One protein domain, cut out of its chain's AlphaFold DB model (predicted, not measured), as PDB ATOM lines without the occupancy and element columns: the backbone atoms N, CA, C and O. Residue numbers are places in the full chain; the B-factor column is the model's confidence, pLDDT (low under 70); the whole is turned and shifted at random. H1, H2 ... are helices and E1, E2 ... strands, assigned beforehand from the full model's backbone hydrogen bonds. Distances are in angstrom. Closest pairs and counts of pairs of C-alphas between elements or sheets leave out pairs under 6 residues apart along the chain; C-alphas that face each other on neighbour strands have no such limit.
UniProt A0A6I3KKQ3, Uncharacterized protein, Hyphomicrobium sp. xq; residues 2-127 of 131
ATOM      1  N   ALA A   2     222.809 281.345 238.263       67.94
ATOM      2  CA  ALA A   2     221.380 281.606 238.023       67.94
ATOM      3  C   ALA A   2     220.675 280.516 237.183       67.94
ATOM      4  O   ALA A   2     219.573 280.114 237.530       67.94
ATOM      5  N   GLU A   3     221.340 279.973 236.156       67.00
ATOM      6  CA  GLU A   3     220.783 278.919 235.286       67.00
ATOM      7  C   GLU A   3     220.524 277.595 236.022       67.00
ATOM      8  O   GLU A   3     219.486 276.969 235.845       67.00
ATOM      9  N   ALA A   4     221.417 277.196 236.934       72.88
ATOM     10  CA  ALA A   4     221.220 275.986 237.737       72.88
ATOM     11  C   ALA A   4     219.998 276.104 238.670       72.88
ATOM     12  O   ALA A   4     219.302 275.123 238.922       72.88
ATOM     13  N   LEU A   5     219.705 277.316 239.156       71.69
ATOM     14  CA  LEU A   5     218.547 277.591 240.008       71.69
ATOM     15  C   LEU A   5     217.232 277.639 239.215       71.69
ATOM     16  O   LEU A   5     216.191 277.271 239.761       71.69
ATOM     17  N   THR A   6     217.249 278.081 237.954       77.94
ATOM     18  CA  THR A   6     216.050 278.094 237.100       77.94
ATOM     19  C   THR A   6     215.687 276.692 236.629       77.94
ATOM     20  O   THR A   6     214.527 276.307 236.753       77.94
ATOM     21  N   THR A   7     216.667 275.889 236.201       81.12
ATOM     22  CA  THR A   7     216.434 274.497 235.784       81.12
ATOM     23  C   THR A   7     215.899 273.635 236.930       81.12
ATOM     24  O   THR A   7     214.953 272.871 236.746       81.12
ATOM     25  N   GLU A   8     216.438 273.797 238.141       78.56
ATOM     26  CA  GLU A   8     215.965 273.070 239.326       78.56
ATOM     27  C   GLU A   8     214.524 273.461 239.706       78.56
ATOM     28  O   GLU A   8     213.713 272.610 240.071       78.56
ATOM     29  N   ARG A   9     214.162 274.746 239.578       80.56
ATOM     30  CA  ARG A   9     212.787 275.218 239.820       80.56
ATOM     31  C   ARG A   9     211.801 274.690 238.784       80.56
ATOM     32  O   ARG A   9     210.704 274.282 239.160       80.56
ATOM     33  N   GLU A  10     212.174 274.677 237.508       82.94
ATOM     34  CA  GLU A  10     211.331 274.119 236.445       82.94
ATOM     35  C   GLU A  10     211.115 272.618 236.615       82.94
ATOM     36  O   GLU A  10     209.987 272.144 236.469       82.94
ATOM     37  N   LYS A  11     212.163 271.875 236.988       83.38
ATOM     38  CA  LYS A  11     212.060 270.440 237.266       83.38
ATOM     39  C   LYS A  11     211.074 270.159 238.403       83.38
ATOM     40  O   LYS A  11     210.135 269.392 238.215       83.38
ATOM     41  N   ARG A  12     211.223 270.848 239.541       82.50
ATOM     42  CA  ARG A  12     210.309 270.710 240.692       82.50
ATOM     43  C   ARG A  12     208.871 271.071 240.350       82.50
ATOM     44  O   ARG A  12     207.944 270.446 240.850       82.50
ATOM     45  N   ARG A  13     208.680 272.089 239.508       85.56
ATOM     46  CA  ARG A  13     207.349 272.491 239.057       85.56
ATOM     47  C   ARG A  13     206.686 271.389 238.227       85.56
ATOM     48  O   ARG A  13     205.544 271.053 238.516       85.56
ATOM     49  N   ARG A  14     207.399 270.798 237.261       81.50
ATOM     50  CA  ARG A  14     206.873 269.687 236.445       81.50
ATOM     51  C   ARG A  14     206.524 268.469 237.297       81.50
ATOM     52  O   ARG A  14     205.437 267.929 237.171       81.50
ATOM     53  N   GLU A  15     207.398 268.094 238.228       83.56
ATOM     54  CA  GLU A  15     207.134 266.983 239.155       83.56
ATOM     55  C   GLU A  15     205.896 267.239 240.033       83.56
ATOM     56  O   GLU A  15     205.134 266.317 240.327       83.56
ATOM     57  N   ALA A  16     205.669 268.487 240.453       82.69
ATOM     58  CA  ALA A  16     204.478 268.859 241.210       82.69
ATOM     59  C   ALA A  16     203.196 268.787 240.358       82.69
ATOM     60  O   ALA A  16     202.185 268.276 240.840       82.69
ATOM     61  N   GLU A  17     203.242 269.262 239.111       84.75
ATOM     62  CA  GLU A  17     202.129 269.193 238.151       84.75
ATOM     63  C   GLU A  17     201.774 267.732 237.804       84.75
ATOM     64  O   GLU A  17     200.601 267.346 237.849       84.75
ATOM     65  N   ASP A  18     202.779 266.882 237.574       84.81
ATOM     66  CA  ASP A  18     202.590 265.449 237.317       84.81
ATOM     67  C   ASP A  18     201.969 264.736 238.525       84.81
ATOM     68  O   ASP A  18     201.027 263.954 238.386       84.81
ATOM     69  N   ASN A  19     202.453 265.031 239.736       86.06
ATOM     70  CA  ASN A  19     201.896 264.460 240.961       86.06
ATOM     71  C   ASN A  19     200.456 264.920 241.219       86.06
ATOM     72  O   ASN A  19     199.637 264.126 241.688       86.06
ATOM     73  N   ALA A  20     200.130 266.178 240.914       88.06
ATOM     74  CA  ALA A  20     198.768 266.689 241.023       88.06
ATOM     75  C   ALA A  20     197.825 265.959 240.055       88.06
ATOM     76  O   ALA A  20     196.773 265.476 240.478       88.06
ATOM     77  N   THR A  21     198.255 265.789 238.803       87.88
ATOM     78  CA  THR A  21     197.497 265.069 237.771       87.88
ATOM     79  C   THR A  21     197.261 263.613 238.170       87.88
ATOM     80  O   THR A  21     196.134 263.126 238.122       87.88
ATOM     81  N   ARG A  22     198.300 262.916 238.652       87.88
ATOM     82  CA  ARG A  22     198.180 261.527 239.132       87.88
ATOM     83  C   ARG A  22     197.180 261.393 240.272       87.88
ATOM     84  O   ARG A  22     196.365 260.476 240.258       87.88
ATOM     85  N   ARG A  23     197.209 262.316 241.239       91.31
ATOM     86  CA  ARG A  23     196.234 262.329 242.338       91.31
ATOM     87  C   ARG A  23     194.817 262.549 241.832       91.31
ATOM     88  O   ARG A  23     193.904 261.888 242.305       91.31
ATOM     89  N   GLU A  24     194.618 263.456 240.884       92.75
ATOM     90  CA  GLU A  24     193.294 263.718 240.324       92.75
ATOM     91  C   GLU A  24     192.726 262.503 239.583       92.75
ATOM     92  O   GLU A  24     191.601 262.090 239.867       92.75
ATOM     93  N   VAL A  25     193.533 261.869 238.727       92.50
ATOM     94  CA  VAL A  25     193.155 260.621 238.049       92.50
ATOM     95  C   VAL A  25     192.871 259.519 239.070       92.50
ATOM     96  O   VAL A  25     191.838 258.856 238.988       92.50
ATOM     97  N   GLY A  26     193.742 259.353 240.067       93.94
ATOM     98  CA  GLY A  26     193.568 258.345 241.107       93.94
ATOM     99  C   GLY A  26     192.273 258.532 241.900       93.94
ATOM    100  O   GLY A  26     191.527 257.574 242.096       93.94
ATOM    101  N   ARG A  27     191.945 259.774 242.272       94.69
ATOM    102  CA  ARG A  27     190.671 260.113 242.922       94.69
ATOM    103  C   ARG A  27     189.466 259.785 242.056       94.69
ATOM    104  O   ARG A  27     188.506 259.212 242.562       94.69
ATOM    105  N   ALA A  28     189.509 260.128 240.771       95.12
ATOM    106  CA  ALA A  28     188.409 259.845 239.854       95.12
ATOM    107  C   ALA A  28     188.156 258.334 239.730       95.12
ATOM    108  O   ALA A  28     187.009 257.889 239.792       95.12
ATOM    109  N   VAL A  29     189.222 257.533 239.635       96.25
ATOM    110  CA  VAL A  29     189.124 256.068 239.578       96.25
ATOM    111  C   VAL A  29     188.608 255.484 240.896       96.25
ATOM    112  O   VAL A  29     187.696 254.659 240.876       96.25
ATOM    113  N   LEU A  30     189.109 255.942 242.048       97.31
ATOM    114  CA  LEU A  30     188.595 255.520 243.358       97.31
ATOM    115  C   LEU A  30     187.121 255.902 243.540       97.31
ATOM    116  O   LEU A  30     186.336 255.134 244.090       97.31
ATOM    117  N   GLN A  31     186.707 257.069 243.053       96.56
ATOM    118  CA  GLN A  31     185.308 257.474 243.089       96.56
ATOM    119  C   GLN A  31     184.434 256.562 242.218       96.56
ATOM    120  O   GLN A  31     183.372 256.135 242.675       96.56
ATOM    121  N   ALA A  32     184.885 256.220 241.009       96.44
ATOM    122  CA  ALA A  32     184.186 255.279 240.136       96.44
ATOM    123  C   ALA A  32     184.076 253.883 240.772       96.44
ATOM    124  O   ALA A  32     182.997 253.287 240.781       96.44
ATOM    125  N   LEU A  33     185.155 253.391 241.391       97.50
ATOM    126  CA  LEU A  33     185.140 252.136 242.140       97.50
ATOM    127  C   LEU A  33     184.154 252.190 243.313       97.50
ATOM    128  O   LEU A  33     183.335 251.288 243.467       97.50
ATOM    129  N   ALA A  34     184.178 253.256 244.116       96.81
ATOM    130  CA  ALA A  34     183.256 253.418 245.236       96.81
ATOM    131  C   ALA A  34     181.792 253.426 244.771       96.81
ATOM    132  O   ALA A  34     180.944 252.814 245.419       96.81
ATOM    133  N   GLN A  35     181.488 254.081 243.648       96.12
ATOM    134  CA  GLN A  35     180.153 254.049 243.049       96.12
ATOM    135  C   GLN A  35     179.760 252.631 242.639       96.12
ATOM    136  O   GLN A  35     178.641 252.210 242.921       96.12
ATOM    137  N   ARG A  36     180.677 251.878 242.019       96.62
ATOM    138  CA  ARG A  36     180.405 250.509 241.573       96.62
ATOM    139  C   ARG A  36     180.180 249.552 242.743       96.62
ATOM    140  O   ARG A  36     179.205 248.813 242.726       96.62
ATOM    141  N   LEU A  37     181.016 249.626 243.780       96.06
ATOM    142  CA  LEU A  37     180.896 248.801 244.988       96.06
ATOM    143  C   LEU A  37     179.623 249.099 245.794       96.06
ATOM    144  O   LEU A  37     179.073 248.204 246.425       96.06
ATOM    145  N   ASN A  38     179.147 250.348 245.779       95.25
ATOM    146  CA  ASN A  38     177.923 250.742 246.482       95.25
ATOM    147  C   ASN A  38     176.656 250.657 245.612       95.25
ATOM    148  O   ASN A  38     175.568 250.926 246.121       95.25
ATOM    149  N   ALA A  39     176.765 250.299 244.326       94.81
ATOM    150  CA  ALA A  39     175.602 250.145 243.446       94.81
ATOM    151  C   ALA A  39     174.706 248.978 243.889       94.81
ATOM    152  O   ALA A  39     173.483 249.069 243.808       94.81
ATOM    153  N   GLU A  40     175.320 247.910 244.400       90.38
ATOM    154  CA  GLU A  40     174.645 246.740 244.959       90.38
ATOM    155  C   GLU A  40     175.134 246.535 246.400       90.38
ATOM    156  O   GLU A  40     176.136 245.854 246.630       90.38
ATOM    157  N   PRO A  41     174.491 247.178 247.393       87.38
ATOM    158  CA  PRO A  41     174.981 247.164 248.762       87.38
ATOM    159  C   PRO A  41     174.896 245.761 249.364       87.38
ATOM    160  O   PRO A  41     173.831 245.143 249.422       87.38
ATOM    161  N   LEU A  42     176.030 245.289 249.872       88.31
ATOM    162  CA  LEU A  42     176.123 244.029 250.595       88.31
ATOM    163  C   LEU A  42     175.733 244.232 252.069       88.31
ATOM    164  O   LEU A  42     176.159 245.212 252.690       88.31
ATOM    165  N   PRO A  43     174.951 243.317 252.675       87.44
ATOM    166  CA  PRO A  43     174.679 243.359 254.105       87.44
ATOM    167  C   PRO A  43     175.982 243.383 254.901       87.44
ATOM    168  O   PRO A  43     176.938 242.714 254.533       87.44
ATOM    169  N   THR A  44     176.013 244.168 255.980       89.44
ATOM    170  CA  THR A  44     177.145 244.285 256.923       89.44
ATOM    171  C   THR A  44     178.486 244.756 256.350       89.44
ATOM    172  O   THR A  44     179.405 244.969 257.138       89.44
ATOM    173  N   TRP A  45     178.599 245.015 255.046       93.50
ATOM    174  CA  TRP A  45     179.794 245.539 254.382       93.50
ATOM    175  C   TRP A  45     179.597 246.988 253.936       93.50
ATOM    176  O   TRP A  45     178.516 247.397 253.519       93.50
ATOM    177  N   PHE A  46     180.654 247.789 254.046       94.19
ATOM    178  CA  PHE A  46     180.615 249.223 253.775       94.19
ATOM    179  C   PHE A  46     181.875 249.665 253.037       94.19
ATOM    180  O   PHE A  46     182.984 249.350 253.468       94.19
ATOM    181  N   PHE A  47     181.696 250.463 251.983       95.81
ATOM    182  CA  PHE A  47     182.785 251.029 251.186       95.81
ATOM    183  C   PHE A  47     182.721 252.554 251.252       95.81
ATOM    184  O   PHE A  47     181.827 253.179 250.679       95.81
ATOM    185  N   ILE A  48     183.642 253.160 252.000       94.88
ATOM    186  CA  ILE A  48     183.588 254.577 252.372       94.88
ATOM    187  C   ILE A  48     184.716 255.323 251.665       94.88
ATOM    188  O   ILE A  48     185.881 255.148 252.012       94.88
ATOM    189  N   SER A  49     184.371 256.182 250.704       94.75
ATOM    190  CA  SER A  49     185.344 257.047 250.028       94.75
ATOM    191  C   SER A  49     185.864 258.145 250.968       94.75
ATOM    192  O   SER A  49     185.083 258.809 251.655       94.75
ATOM    193  N   LYS A  50     187.187 258.334 250.994       92.31
ATOM    194  CA  LYS A  50     187.915 259.335 251.787       92.31
ATOM    195  C   LYS A  50     188.939 260.091 250.935       92.31
ATOM    196  O   LYS A  50     190.114 260.196 251.273       92.31
ATOM    197  N   GLY A  51     188.482 260.648 249.818       88.62
ATOM    198  CA  GLY A  51     189.334 261.418 248.913       88.62
ATOM    199  C   GLY A  51     190.286 260.509 248.143       88.62
ATOM    200  O   GLY A  51     189.926 260.053 247.065       88.62
ATOM    201  N   ASP A  52     191.464 260.236 248.703       93.44
ATOM    202  CA  ASP A  52     192.534 259.464 248.051       93.44
ATOM    203  C   ASP A  52     192.526 257.965 248.441       93.44
ATOM    204  O   ASP A  52     193.437 257.221 248.084       93.44
ATOM    205  N   GLU A  53     191.496 257.505 249.159       96.88
ATOM    206  CA  GLU A  53     191.332 256.102 249.555       96.88
ATOM    207  C   GLU A  53     189.850 255.687 249.643       96.88
ATOM    208  O   GLU A  53     188.958 256.534 249.774       96.88
ATOM    209  N   ILE A  54     189.577 254.379 249.620       97.69
ATOM    210  CA  ILE A  54     188.277 253.806 250.002       97.69
ATOM    211  C   ILE A  54     188.501 252.845 251.162       97.69
ATOM    212  O   ILE A  54     189.210 251.851 251.025       97.69
ATOM    213  N   LEU A  55     187.846 253.101 252.289       96.31
ATOM    214  CA  LEU A  55     187.848 252.173 253.412       96.31
ATOM    215  C   LEU A  55     186.817 251.071 253.204       96.31
ATOM    216  O   LEU A  55     185.635 251.352 252.994       96.31
ATOM    217  N   VAL A  56     187.264 249.830 253.357       95.94
ATOM    218  CA  VAL A  56     186.430 248.635 253.417       95.94
ATOM    219  C   VAL A  56     186.194 248.294 254.882       95.94
ATOM    220  O   VAL A  56     187.126 248.011 255.643       95.94
ATOM    221  N   ALA A  57     184.936 248.342 255.303       93.75
ATOM    222  CA  ALA A  57     184.549 248.089 256.679       93.75
ATOM    223  C   ALA A  57     183.431 247.053 256.778       93.75
ATOM    224  O   ALA A  57     182.597 246.931 255.886       93.75
ATOM    225  N   HIS A  58     183.395 246.344 257.903       92.06
ATOM    226  CA  HIS A  58     182.426 245.294 258.184       92.06
ATOM    227  C   HIS A  58     181.820 245.457 259.585       92.06
ATOM    228  O   HIS A  58     182.536 245.747 260.547       92.06
ATOM    229  N   THR A  59     180.511 245.254 259.744       88.44
ATOM    230  CA  THR A  59     179.858 245.175 261.062       88.44
ATOM    231  C   THR A  59     179.684 243.720 261.486       88.44
ATOM    232  O   THR A  59     179.009 242.931 260.835       88.44
ATOM    233  N   LYS A  60     180.258 243.332 262.627       75.44
ATOM    234  CA  LYS A  60     180.038 241.985 263.180       75.44
ATOM    235  C   LYS A  60     178.707 241.925 263.933       75.44
ATOM    236  O   LYS A  60     178.489 242.716 264.843       75.44
ATOM    237  N   ASN A  61     177.855 240.949 263.604       62.62
ATOM    238  CA  ASN A  61     176.688 240.526 264.399       62.62
ATOM    239  C   ASN A  61     175.778 241.672 264.904       62.62
ATOM    240  O   ASN A  61     175.439 241.715 266.084       62.62
ATOM    241  N   GLY A  62     175.402 242.623 264.043       56.47
ATOM    242  CA  GLY A  62     174.500 243.718 264.432       56.47
ATOM    243  C   GLY A  62     175.115 244.757 265.380       56.47
ATOM    244  O   GLY A  62     174.397 245.616 265.890       56.47
ATOM    245  N   ALA A  63     176.432 244.713 265.613       61.62
ATOM    246  CA  ALA A  63     177.132 245.754 266.351       61.62
ATOM    247  C   ALA A  63     177.044 247.093 265.603       61.62
ATOM    248  O   ALA A  63     177.257 247.159 264.391       61.62
ATOM    249  N   ALA A  64     176.800 248.175 266.346       64.00
ATOM    250  CA  ALA A  64     176.774 249.532 265.796       64.00
ATOM    251  C   ALA A  64     178.152 249.995 265.275       64.00
ATOM    252  O   ALA A  64     178.238 250.960 264.519       64.00
ATOM    253  N   SER A  65     179.233 249.317 265.679       78.31
ATOM    254  CA  SER A  65     180.600 249.686 265.317       78.31
ATOM    255  C   SER A  65     181.071 248.966 264.055       78.31
ATOM    256  O   SER A  65     181.049 247.736 263.970       78.31
ATOM    257  N   ARG A  66     181.529 249.755 263.081       86.19
ATOM    258  CA  ARG A  66     182.172 249.282 261.853       86.19
ATOM    259  C   ARG A  66     183.633 248.952 262.148       86.19
ATOM    260  O   ARG A  66     184.387 249.819 262.582       86.19
ATOM    261  N   GLN A  67     184.039 247.717 261.879       88.81
ATOM    262  CA  GLN A  67     185.435 247.307 261.924       88.81
ATOM    263  C   GLN A  67     186.080 247.569 260.561       88.81
ATOM    264  O   GLN A  67     185.569 247.116 259.543       88.81
ATOM    265  N   HIS A  68     187.207 248.279 260.542       92.19
ATOM    266  CA  HIS A  68     188.035 248.417 259.346       92.19
ATOM    267  C   HIS A  68     188.691 247.071 259.001       92.19
ATOM    268  O   HIS A  68     189.242 246.420 259.893       92.19
ATOM    269  N   VAL A  69     188.600 246.656 257.735       92.94
ATOM    270  CA  VAL A  69     189.116 245.364 257.258       92.94
ATOM    271  C   VAL A  69     190.195 245.540 256.190       92.94
ATOM    272  O   VAL A  69     191.101 244.719 256.151       92.94
ATOM    273  N   GLY A  70     190.130 246.597 255.376       95.12
ATOM    274  CA  GLY A  70     191.156 246.918 254.383       95.12
ATOM    275  C   GLY A  70     190.898 248.259 253.693       95.12
ATOM    276  O   GLY A  70     189.815 248.837 253.829       95.12
ATOM    277  N   THR A  71     191.875 248.731 252.923       97.62
ATOM    278  CA  THR A  71     191.815 250.023 252.226       97.62
ATOM    279  C   THR A  71     192.200 249.866 250.762       97.62
ATOM    280  O   THR A  71     193.255 249.313 250.462       97.62
ATOM    281  N   TRP A  72     191.384 250.418 249.864       98.25
ATOM    282  CA  TRP A  72     191.795 250.678 248.488       98.25
ATOM    283  C   TRP A  72     192.540 252.003 248.395       98.25
ATOM    284  O   TRP A  72     192.026 253.035 248.832       98.25
ATOM    285  N   VAL A  73     193.707 251.983 247.761       97.31
ATOM    286  CA  VAL A  73     194.501 253.174 247.427       97.31
ATOM    287  C   VAL A  73     194.996 253.093 245.988       97.31
ATOM    288  O   VAL A  73     195.013 252.015 245.394       97.31
ATOM    289  N   VAL A  74     195.433 254.225 245.437       96.94
ATOM    290  CA  VAL A  74     196.217 254.250 244.195       96.94
ATOM    291  C   VAL A  74     197.694 254.347 244.556       96.94
ATOM    292  O   VAL A  74     198.107 255.276 245.254       96.94
ATOM    293  N   ASP A  75     198.490 253.378 244.110       95.06
ATOM    294  CA  ASP A  75     199.927 253.355 244.375       95.06
ATOM    295  C   ASP A  75     200.709 254.352 243.494       95.06
ATOM    296  O   ASP A  75     200.182 255.026 242.607       95.06
ATOM    297  N   GLN A  76     202.022 254.441 243.720       90.31
ATOM    298  CA  GLN A  76     202.898 255.326 242.940       90.31
ATOM    299  C   GLN A  76     203.030 254.917 241.465       90.31
ATOM    300  O   GLN A  76     203.467 255.727 240.644       90.31
ATOM    301  N   GLN A  77     202.680 253.673 241.132       93.12
ATOM    302  CA  GLN A  77     202.723 253.117 239.784       93.12
ATOM    303  C   GLN A  77     201.364 253.226 239.077       93.12
ATOM    304  O   GLN A  77     201.203 252.645 238.009       93.12
ATOM    305  N   MET A  78     200.416 253.996 239.630       95.38
ATOM    306  CA  MET A  78     199.066 254.169 239.094       95.38
ATOM    307  C   MET A  78     198.290 252.849 239.007       95.38
ATOM    308  O   MET A  78     197.669 252.565 237.990       95.38
ATOM    309  N   ARG A  79     198.305 252.033 240.062       96.94
ATOM    310  CA  ARG A  79     197.439 250.846 240.193       96.94
ATOM    311  C   ARG A  79     196.546 250.976 241.408       96.94
ATOM    312  O   ARG A  79     196.963 251.548 242.414       96.94
ATOM    313  N   LEU A  80     195.347 250.408 241.329       97.75
ATOM    314  CA  LEU A  80     194.539 250.201 242.520       97.75
ATOM    315  C   LEU A  80     195.126 249.036 243.313       97.75
ATOM    316  O   LEU A  80     195.429 247.987 242.746       97.75
ATOM    317  N   VAL A  81     195.266 249.223 244.622       97.75
ATOM    318  CA  VAL A  81     195.810 248.213 245.535       97.75
ATOM    319  C   VAL A  81     194.875 248.027 246.721       97.75
ATOM    320  O   VAL A  81     194.462 249.013 247.336       97.75
ATOM    321  N   LEU A  82     194.587 246.766 247.046       97.31
ATOM    322  CA  LEU A  82     193.913 246.332 248.267       97.31
ATOM    323  C   LEU A  82     194.753 245.233 248.913       97.31
ATOM    324  O   LEU A  82     194.851 244.123 248.390       97.31
ATOM    325  N   GLU A  83     195.347 245.534 250.067       91.75
ATOM    326  CA  GLU A  83     196.298 244.643 250.742       91.75
ATOM    327  C   GLU A  83     197.465 244.234 249.818       91.75
ATOM    328  O   GLU A  83     198.333 245.050 249.517       91.75
ATOM    329  N   GLN A  84     197.502 242.971 249.382       91.38
ATOM    330  CA  GLN A  84     198.544 242.402 248.518       91.38
ATOM    331  C   GLN A  84     198.085 242.254 247.060       91.38
ATOM    332  O   GLN A  84     198.892 241.911 246.197       91.38
ATOM    333  N   GLU A  85     196.800 242.485 246.790       96.50
ATOM    334  CA  GLU A  85     196.210 242.381 245.459       96.50
ATOM    335  C   GLU A  85     196.279 243.751 244.773       96.50
ATOM    336  O   GLU A  85     196.076 244.798 245.396       96.50
ATOM    337  N   MET A  86     196.576 243.743 243.477       96.38
ATOM    338  CA  MET A  86     196.741 244.948 242.667       96.38
ATOM    339  C   MET A  86     196.127 244.739 241.291       96.38
ATOM    340  O   MET A  86     196.212 243.642 240.743       96.38
ATOM    341  N   THR A  87     195.541 245.795 240.737       97.56
ATOM    342  CA  THR A  87     194.997 245.784 239.375       97.56
ATOM    343  C   THR A  87     196.083 245.991 238.323       97.56
ATOM    344  O   THR A  87     197.231 246.341 238.636       97.56
ATOM    345  N   GLU A  88     195.699 245.900 237.050       96.12
ATOM    346  CA  GLU A  88     196.485 246.493 235.966       96.12
ATOM    347  C   GLU A  88     196.677 248.017 236.149       96.12
ATOM    348  O   GLU A  88     196.036 248.670 236.985       96.12
ATOM    349  N   TRP A  89     197.608 248.592 235.380       96.94
ATOM    350  CA  TRP A  89     197.871 250.032 235.394       96.94
ATOM    351  C   TRP A  89     196.652 250.830 234.942       96.94
ATOM    352  O   TRP A  89     196.016 250.500 233.944       96.94
ATOM    353  N   ILE A  90     196.391 251.936 235.632       95.94
ATOM    354  CA  ILE A  90     195.414 252.948 235.252       95.94
ATOM    355  C   ILE A  90     195.978 253.741 234.073       95.94
ATOM    356  O   ILE A  90     196.909 254.537 234.214       95.94
ATOM    357  N   THR A  91     195.364 253.549 232.914       93.19
ATOM    358  CA  THR A  91     195.544 254.347 231.704       93.19
ATOM    359  C   THR A  91     194.171 254.792 231.207       93.19
ATOM    360  O   THR A  91     193.139 254.289 231.660       93.19
ATOM    361  N   ALA A  92     194.130 255.725 230.255       88.75
ATOM    362  CA  ALA A  92     192.868 256.200 229.687       88.75
ATOM    363  C   ALA A  92     192.028 255.058 229.071       88.75
ATOM    364  O   ALA A  92     190.801 255.103 229.081       88.75
ATOM    365  N   GLU A  93     192.693 254.019 228.572       92.19
ATOM    366  CA  GLU A  93     192.124 252.863 227.883       92.19
ATOM    367  C   GLU A  93     191.793 251.690 228.821       92.19
ATOM    368  O   GLU A  93     191.063 250.772 228.431       92.19
ATOM    369  N   SER A  94     192.338 251.671 230.040       93.75
ATOM    370  CA  SER A  94     192.131 250.583 231.005       93.75
ATOM    371  C   SER A  94     191.187 250.942 232.149       93.75
ATOM    372  O   SER A  94     190.729 250.027 232.824       93.75
ATOM    373  N   CYS A  95     190.826 252.219 232.343       91.94
ATOM    374  CA  CYS A  95     190.016 252.686 233.481       91.94
ATOM    375  C   CYS A  95     188.809 251.791 233.817       91.94
ATOM    376  O   CYS A  95     188.626 251.421 234.972       91.94
ATOM    377  N   ALA A  96     187.997 251.420 232.821       93.75
ATOM    378  CA  ALA A  96     186.829 250.567 233.051       93.75
ATOM    379  C   ALA A  96     187.225 249.153 233.517       93.75
ATOM    380  O   ALA A  96     186.688 248.661 234.506       93.75
ATOM    381  N   ARG A  97     188.219 248.543 232.858       96.50
ATOM    382  CA  ARG A  97     188.729 247.206 233.200       96.50
ATOM    383  C   ARG A  97     189.356 247.177 234.590       96.50
ATOM    384  O   ARG A  97     189.096 246.248 235.341       96.50
ATOM    385  N   VAL A  98     190.099 248.221 234.952       97.56
ATOM    386  CA  VAL A  98     190.689 248.390 236.287       97.56
ATOM    387  C   VAL A  98     189.608 248.439 237.369       97.56
ATOM    388  O   VAL A  98     189.756 247.812 238.416       97.56
ATOM    389  N   VAL A  99     188.506 249.158 237.130       97.31
ATOM    390  CA  VAL A  99     187.389 249.207 238.086       97.31
ATOM    391  C   VAL A  99     186.709 247.842 238.206       97.31
ATOM    392  O   VAL A  99     186.462 247.395 239.325       97.31
ATOM    393  N   ASP A 100     186.445 247.161 237.091       97.38
ATOM    394  CA  ASP A 100     185.833 245.826 237.103       97.38
ATOM    395  C   ASP A 100     186.729 244.788 237.805       97.38
ATOM    396  O   ASP A 100     186.254 243.988 238.615       97.38
ATOM    397  N   GLU A 101     188.041 244.839 237.564       98.19
ATOM    398  CA  GLU A 101     189.035 244.000 238.237       98.19
ATOM    399  C   GLU A 101     189.066 244.274 239.747       98.19
ATOM    400  O   GLU A 101     189.012 243.341 240.550       98.19
ATOM    401  N   ALA A 102     189.066 245.545 240.159       97.94
ATOM    402  CA  ALA A 102     189.022 245.915 241.571       97.94
ATOM    403  C   ALA A 102     187.732 245.444 242.268       97.94
ATOM    404  O   ALA A 102     187.768 245.038 243.435       97.94
ATOM    405  N   VAL A 103     186.592 245.435 241.571       97.50
ATOM    406  CA  VAL A 103     185.348 244.844 242.094       97.50
ATOM    407  C   VAL A 103     185.515 243.338 242.306       97.50
ATOM    408  O   VAL A 103     185.158 242.835 243.373       97.50
ATOM    409  N   ALA A 104     186.107 242.623 241.347       97.56
ATOM    410  CA  ALA A 104     186.362 241.188 241.475       97.56
ATOM    411  C   ALA A 104     187.327 240.865 242.634       97.56
ATOM    412  O   ALA A 104     187.053 239.967 243.437       97.56
ATOM    413  N   ILE A 105     188.410 241.639 242.778       98.00
ATOM    414  CA  ILE A 105     189.342 241.544 243.913       98.00
ATOM    415  C   ILE A 105     188.596 241.774 245.233       98.00
ATOM    416  O   ILE A 105     188.760 241.005 246.180       98.00
ATOM    417  N   THR A 106     187.729 242.788 245.293       97.00
ATOM    418  CA  THR A 106     186.943 243.097 246.497       97.00
ATOM    419  C   THR A 106     185.996 241.954 246.865       97.00
ATOM    420  O   THR A 106     185.889 241.602 248.038       97.00
ATOM    421  N   ALA A 107     185.344 241.330 245.881       95.44
ATOM    422  CA  ALA A 107     184.472 240.183 246.121       95.44
ATOM    423  C   ALA A 107     185.245 238.998 246.728       95.44
ATOM    424  O   ALA A 107     184.813 238.432 247.733       95.44
ATOM    425  N   LYS A 108     186.423 238.667 246.179       95.81
ATOM    426  CA  LYS A 108     187.312 237.632 246.736       95.81
ATOM    427  C   LYS A 108     187.750 237.980 248.162       95.81
ATOM    428  O   LYS A 108     187.645 237.150 249.061       95.81
ATOM    429  N   PHE A 109     188.172 239.225 248.380       95.38
ATOM    430  CA  PHE A 109     188.598 239.722 249.687       95.38
ATOM    431  C   PHE A 109     187.508 239.570 250.759       95.38
ATOM    432  O   PHE A 109     187.792 239.150 251.881       95.38
ATOM    433  N   ILE A 110     186.257 239.874 250.408       93.94
ATOM    434  CA  ILE A 110     185.101 239.712 251.296       93.94
ATOM    435  C   ILE A 110     184.913 238.249 251.685       93.94
ATOM    436  O   ILE A 110     184.834 237.946 252.874       93.94
ATOM    437  N   VAL A 111     184.910 237.336 250.711       93.06
ATOM    438  CA  VAL A 111     184.754 235.893 250.965       93.06
ATOM    439  C   VAL A 111     185.859 235.367 251.890       93.06
ATOM    440  O   VAL A 111     185.584 234.624 252.840       93.06
ATOM    441  N   ASP A 112     187.103 235.790 251.666       91.50
ATOM    442  CA  ASP A 112     188.242 235.401 252.500       91.50
ATOM    443  C   ASP A 112     188.118 235.951 253.930       91.50
ATOM    444  O   ASP A 112     188.391 235.248 254.910       91.50
ATOM    445  N   ALA A 113     187.685 237.204 254.077       90.12
ATOM    446  CA  ALA A 113     187.469 237.833 255.374       90.12
ATOM    447  C   ALA A 113     186.317 237.174 256.150       90.12
ATOM    448  O   ALA A 113     186.469 236.877 257.338       90.12
ATOM    449  N   GLU A 114     185.193 236.880 255.493       88.94
ATOM    450  CA  GLU A 114     184.066 236.171 256.106       88.94
ATOM    451  C   GLU A 114     184.466 234.774 256.576       88.94
ATOM    452  O   GLU A 114     184.155 234.394 257.709       88.94
ATOM    453  N   SER A 115     185.225 234.042 255.760       86.75
ATOM    454  CA  SER A 115     185.748 232.720 256.118       86.75
ATOM    455  C   SER A 115     186.607 232.786 257.387       86.75
ATOM    456  O   SER A 115     186.411 232.004 258.322       86.75
ATOM    457  N   LYS A 116     187.496 233.782 257.485       84.50
ATOM    458  CA  LYS A 116     188.307 234.032 258.691       84.50
ATOM    459  C   LYS A 116     187.446 234.396 259.904       84.50
ATOM    460  O   LYS A 116     187.705 233.917 261.007       84.50
ATOM    461  N   PHE A 117     186.404 235.211 259.729       81.94
ATOM    462  CA  PHE A 117     185.493 235.567 260.822       81.94
ATOM    463  C   PHE A 117     184.694 234.365 261.336       81.94
ATOM    464  O   PHE A 117     184.473 234.259 262.545       81.94
ATOM    465  N   GLN A 118     184.280 233.455 260.451       79.38
ATOM    466  CA  GLN A 118     183.594 232.226 260.844       79.38
ATOM    467  C   GLN A 118     184.509 231.286 261.635       79.38
ATOM    468  O   GLN A 118     184.077 230.760 262.661       79.38
ATOM    469  N   LEU A 119     185.762 231.112 261.202       74.69
ATOM    470  CA  LEU A 119     186.757 230.305 261.919       74.69
ATOM    471  C   LEU A 119     187.002 230.848 263.329       74.69
ATOM    472  O   LEU A 119     186.799 230.123 264.301       74.69
ATOM    473  N   ALA A 120     187.295 232.146 263.451       72.69
ATOM    474  CA  ALA A 120     187.513 232.785 264.749       72.69
ATOM    475  C   ALA A 120     186.302 232.624 265.687       72.69
ATOM    476  O   ALA A 120     186.451 232.435 266.893       72.69
ATOM    477  N   ARG A 121     185.078 232.673 265.143       73.88
ATOM    478  CA  ARG A 121     183.847 232.472 265.918       73.88
ATOM    479  C   ARG A 121     183.690 231.029 266.412       73.88
ATOM    480  O   ARG A 121     183.158 230.847 267.505       73.88
ATOM    481  N   ARG A 122     184.115 230.026 265.635       73.19
ATOM    482  CA  ARG A 122     184.105 228.614 266.061       73.19
ATOM    483  C   ARG A 122     185.114 228.374 267.181       73.19
ATOM    484  O   ARG A 122     184.720 227.875 268.227       73.19
ATOM    485  N   GLU A 123     186.349 228.841 267.017       71.69
ATOM    486  CA  GLU A 123     187.399 228.714 268.041       71.69
ATOM    487  C   GLU A 123     186.989 229.371 269.370       71.69
ATOM    488  O   GLU A 123     187.145 228.783 270.437       71.69
ATOM    489  N   LEU A 124     186.377 230.561 269.319       69.69
ATOM    490  CA  LEU A 124     185.838 231.241 270.504       69.69
ATOM    491  C   LEU A 124     184.706 230.469 271.198       69.69
ATOM    492  O   LEU A 124     184.564 230.573 272.415       69.69
ATOM    493  N   ALA A 125     183.887 229.733 270.446       73.00
ATOM    494  CA  ALA A 125     182.802 228.927 271.003       73.00
ATOM    495  C   ALA A 125     183.303 227.627 271.654       73.00
ATOM    496  O   ALA A 125     182.638 227.104 272.548       73.00
ATOM    497  N   GLU A 126     184.464 227.129 271.224       73.56
ATOM    498  CA  GLU A 126     185.105 225.911 271.732       73.56
ATOM    499  C   GLU A 126     186.010 226.160 272.950       73.56
ATOM    500  O   GLU A 126     186.409 225.214 273.630       73.56
ATOM    501  N   LEU A 127     186.300 227.424 273.284       67.75
ATOM    502  CA  LEU A 127     187.018 227.759 274.513       67.75
ATOM    503  C   LEU A 127     186.178 227.357 275.742       67.75
ATOM    504  O   LEU A 127     185.038 227.816 275.884       67.75
TER     505      LEU A 127
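What this domain is: This is residues 2 to 127 of the 131 residues of an uncharacterized protein of Hyphomicrobium sp. xq (UniProt A0A6I3KKQ3). Two long helices, H1 and H2, meet near the end of H1 and the beginning of H2 in a wide V, and a curled five-stranded sheet wraps partly round the place where they meet. Two stretches stick out from this body as free arms and make the length: residues 2 to 18, which belong to H1, and residues 118 to 127, of which 118 to 126 belong to H2. The 126 printed residues hold two named helices and five named strands, in the order H1 E1 E2 E3 E4 E5 H2; the class is mixed, helices and strands. The antiparallel sheet has the order E1, E2, E3, E4, E5. The whole is loose, with a radius of gyration of the C-alphas of 19.2 A and spans of 74 by 31 by 24 A.

How they stand to each other: Begin with E1, residues 45 to 49, E2, 53 to 59, E3, 66 to 74, E4, 79 to 82, and E5, 85 to 89: they form a meander, each strand the antiparallel neighbour of the one before. Look for N 48 and O 55 at 2.9 A between E1 and E2, N 56 and O 70 at 2.8 A between E2 and E3, N 81 and O 73 at 2.9 A between E3 and E4, and N 87 and O 80 at 3.0 A between E4 and E5. The sheet is twisted, its curl is 83 degrees, and E3 bends by 59 degrees at residue 69. H1, residues 2 to 39, is on the sheet but at its level, with a height of 2.9 A; its closest C-alphas to E1 are Ala 34 and Ser 49, 6.4 A. H2, residues 95 to 126, is on the sheet too, its closest C-alphas to E5 being Thr 87 and Val 98, 5.9 A. H1 touches H2 with residues 29 to 37 alone, and H2 touches H1 with residues 95 to 103 alone; their closest C-alphas are Leu 33 and Val 99, 5.5 A. The helices run the same way at a steep tilt of 63 degrees. In H1 and H2 every O i to N i+4 pair is within hydrogen-bond range.

Where its parts are: Find C-alpha 45 at (179.794, 245.539, 254.382), where E1 begins. E3, the longest strand, measures 23.1 A from first to last C-alpha. H1 runs 55.8 A from C-alpha 2 at (221.380, 281.606, 238.023); H2 runs 46.9 A to C-alpha 126 at (185.105, 225.911, 271.732).

The domain as a whole: The two C-alphas farthest apart, those of Ala 2 and Glu 126, are 74.5 A from each other. Without the free stretches the body spans 41 by 23 by 22 A. The printed part has no cut and no long link. Look for pLDDT under 70 at residues 2 to 3, 61 to 64, 124 and 127; the mean of the printed part is 88.9.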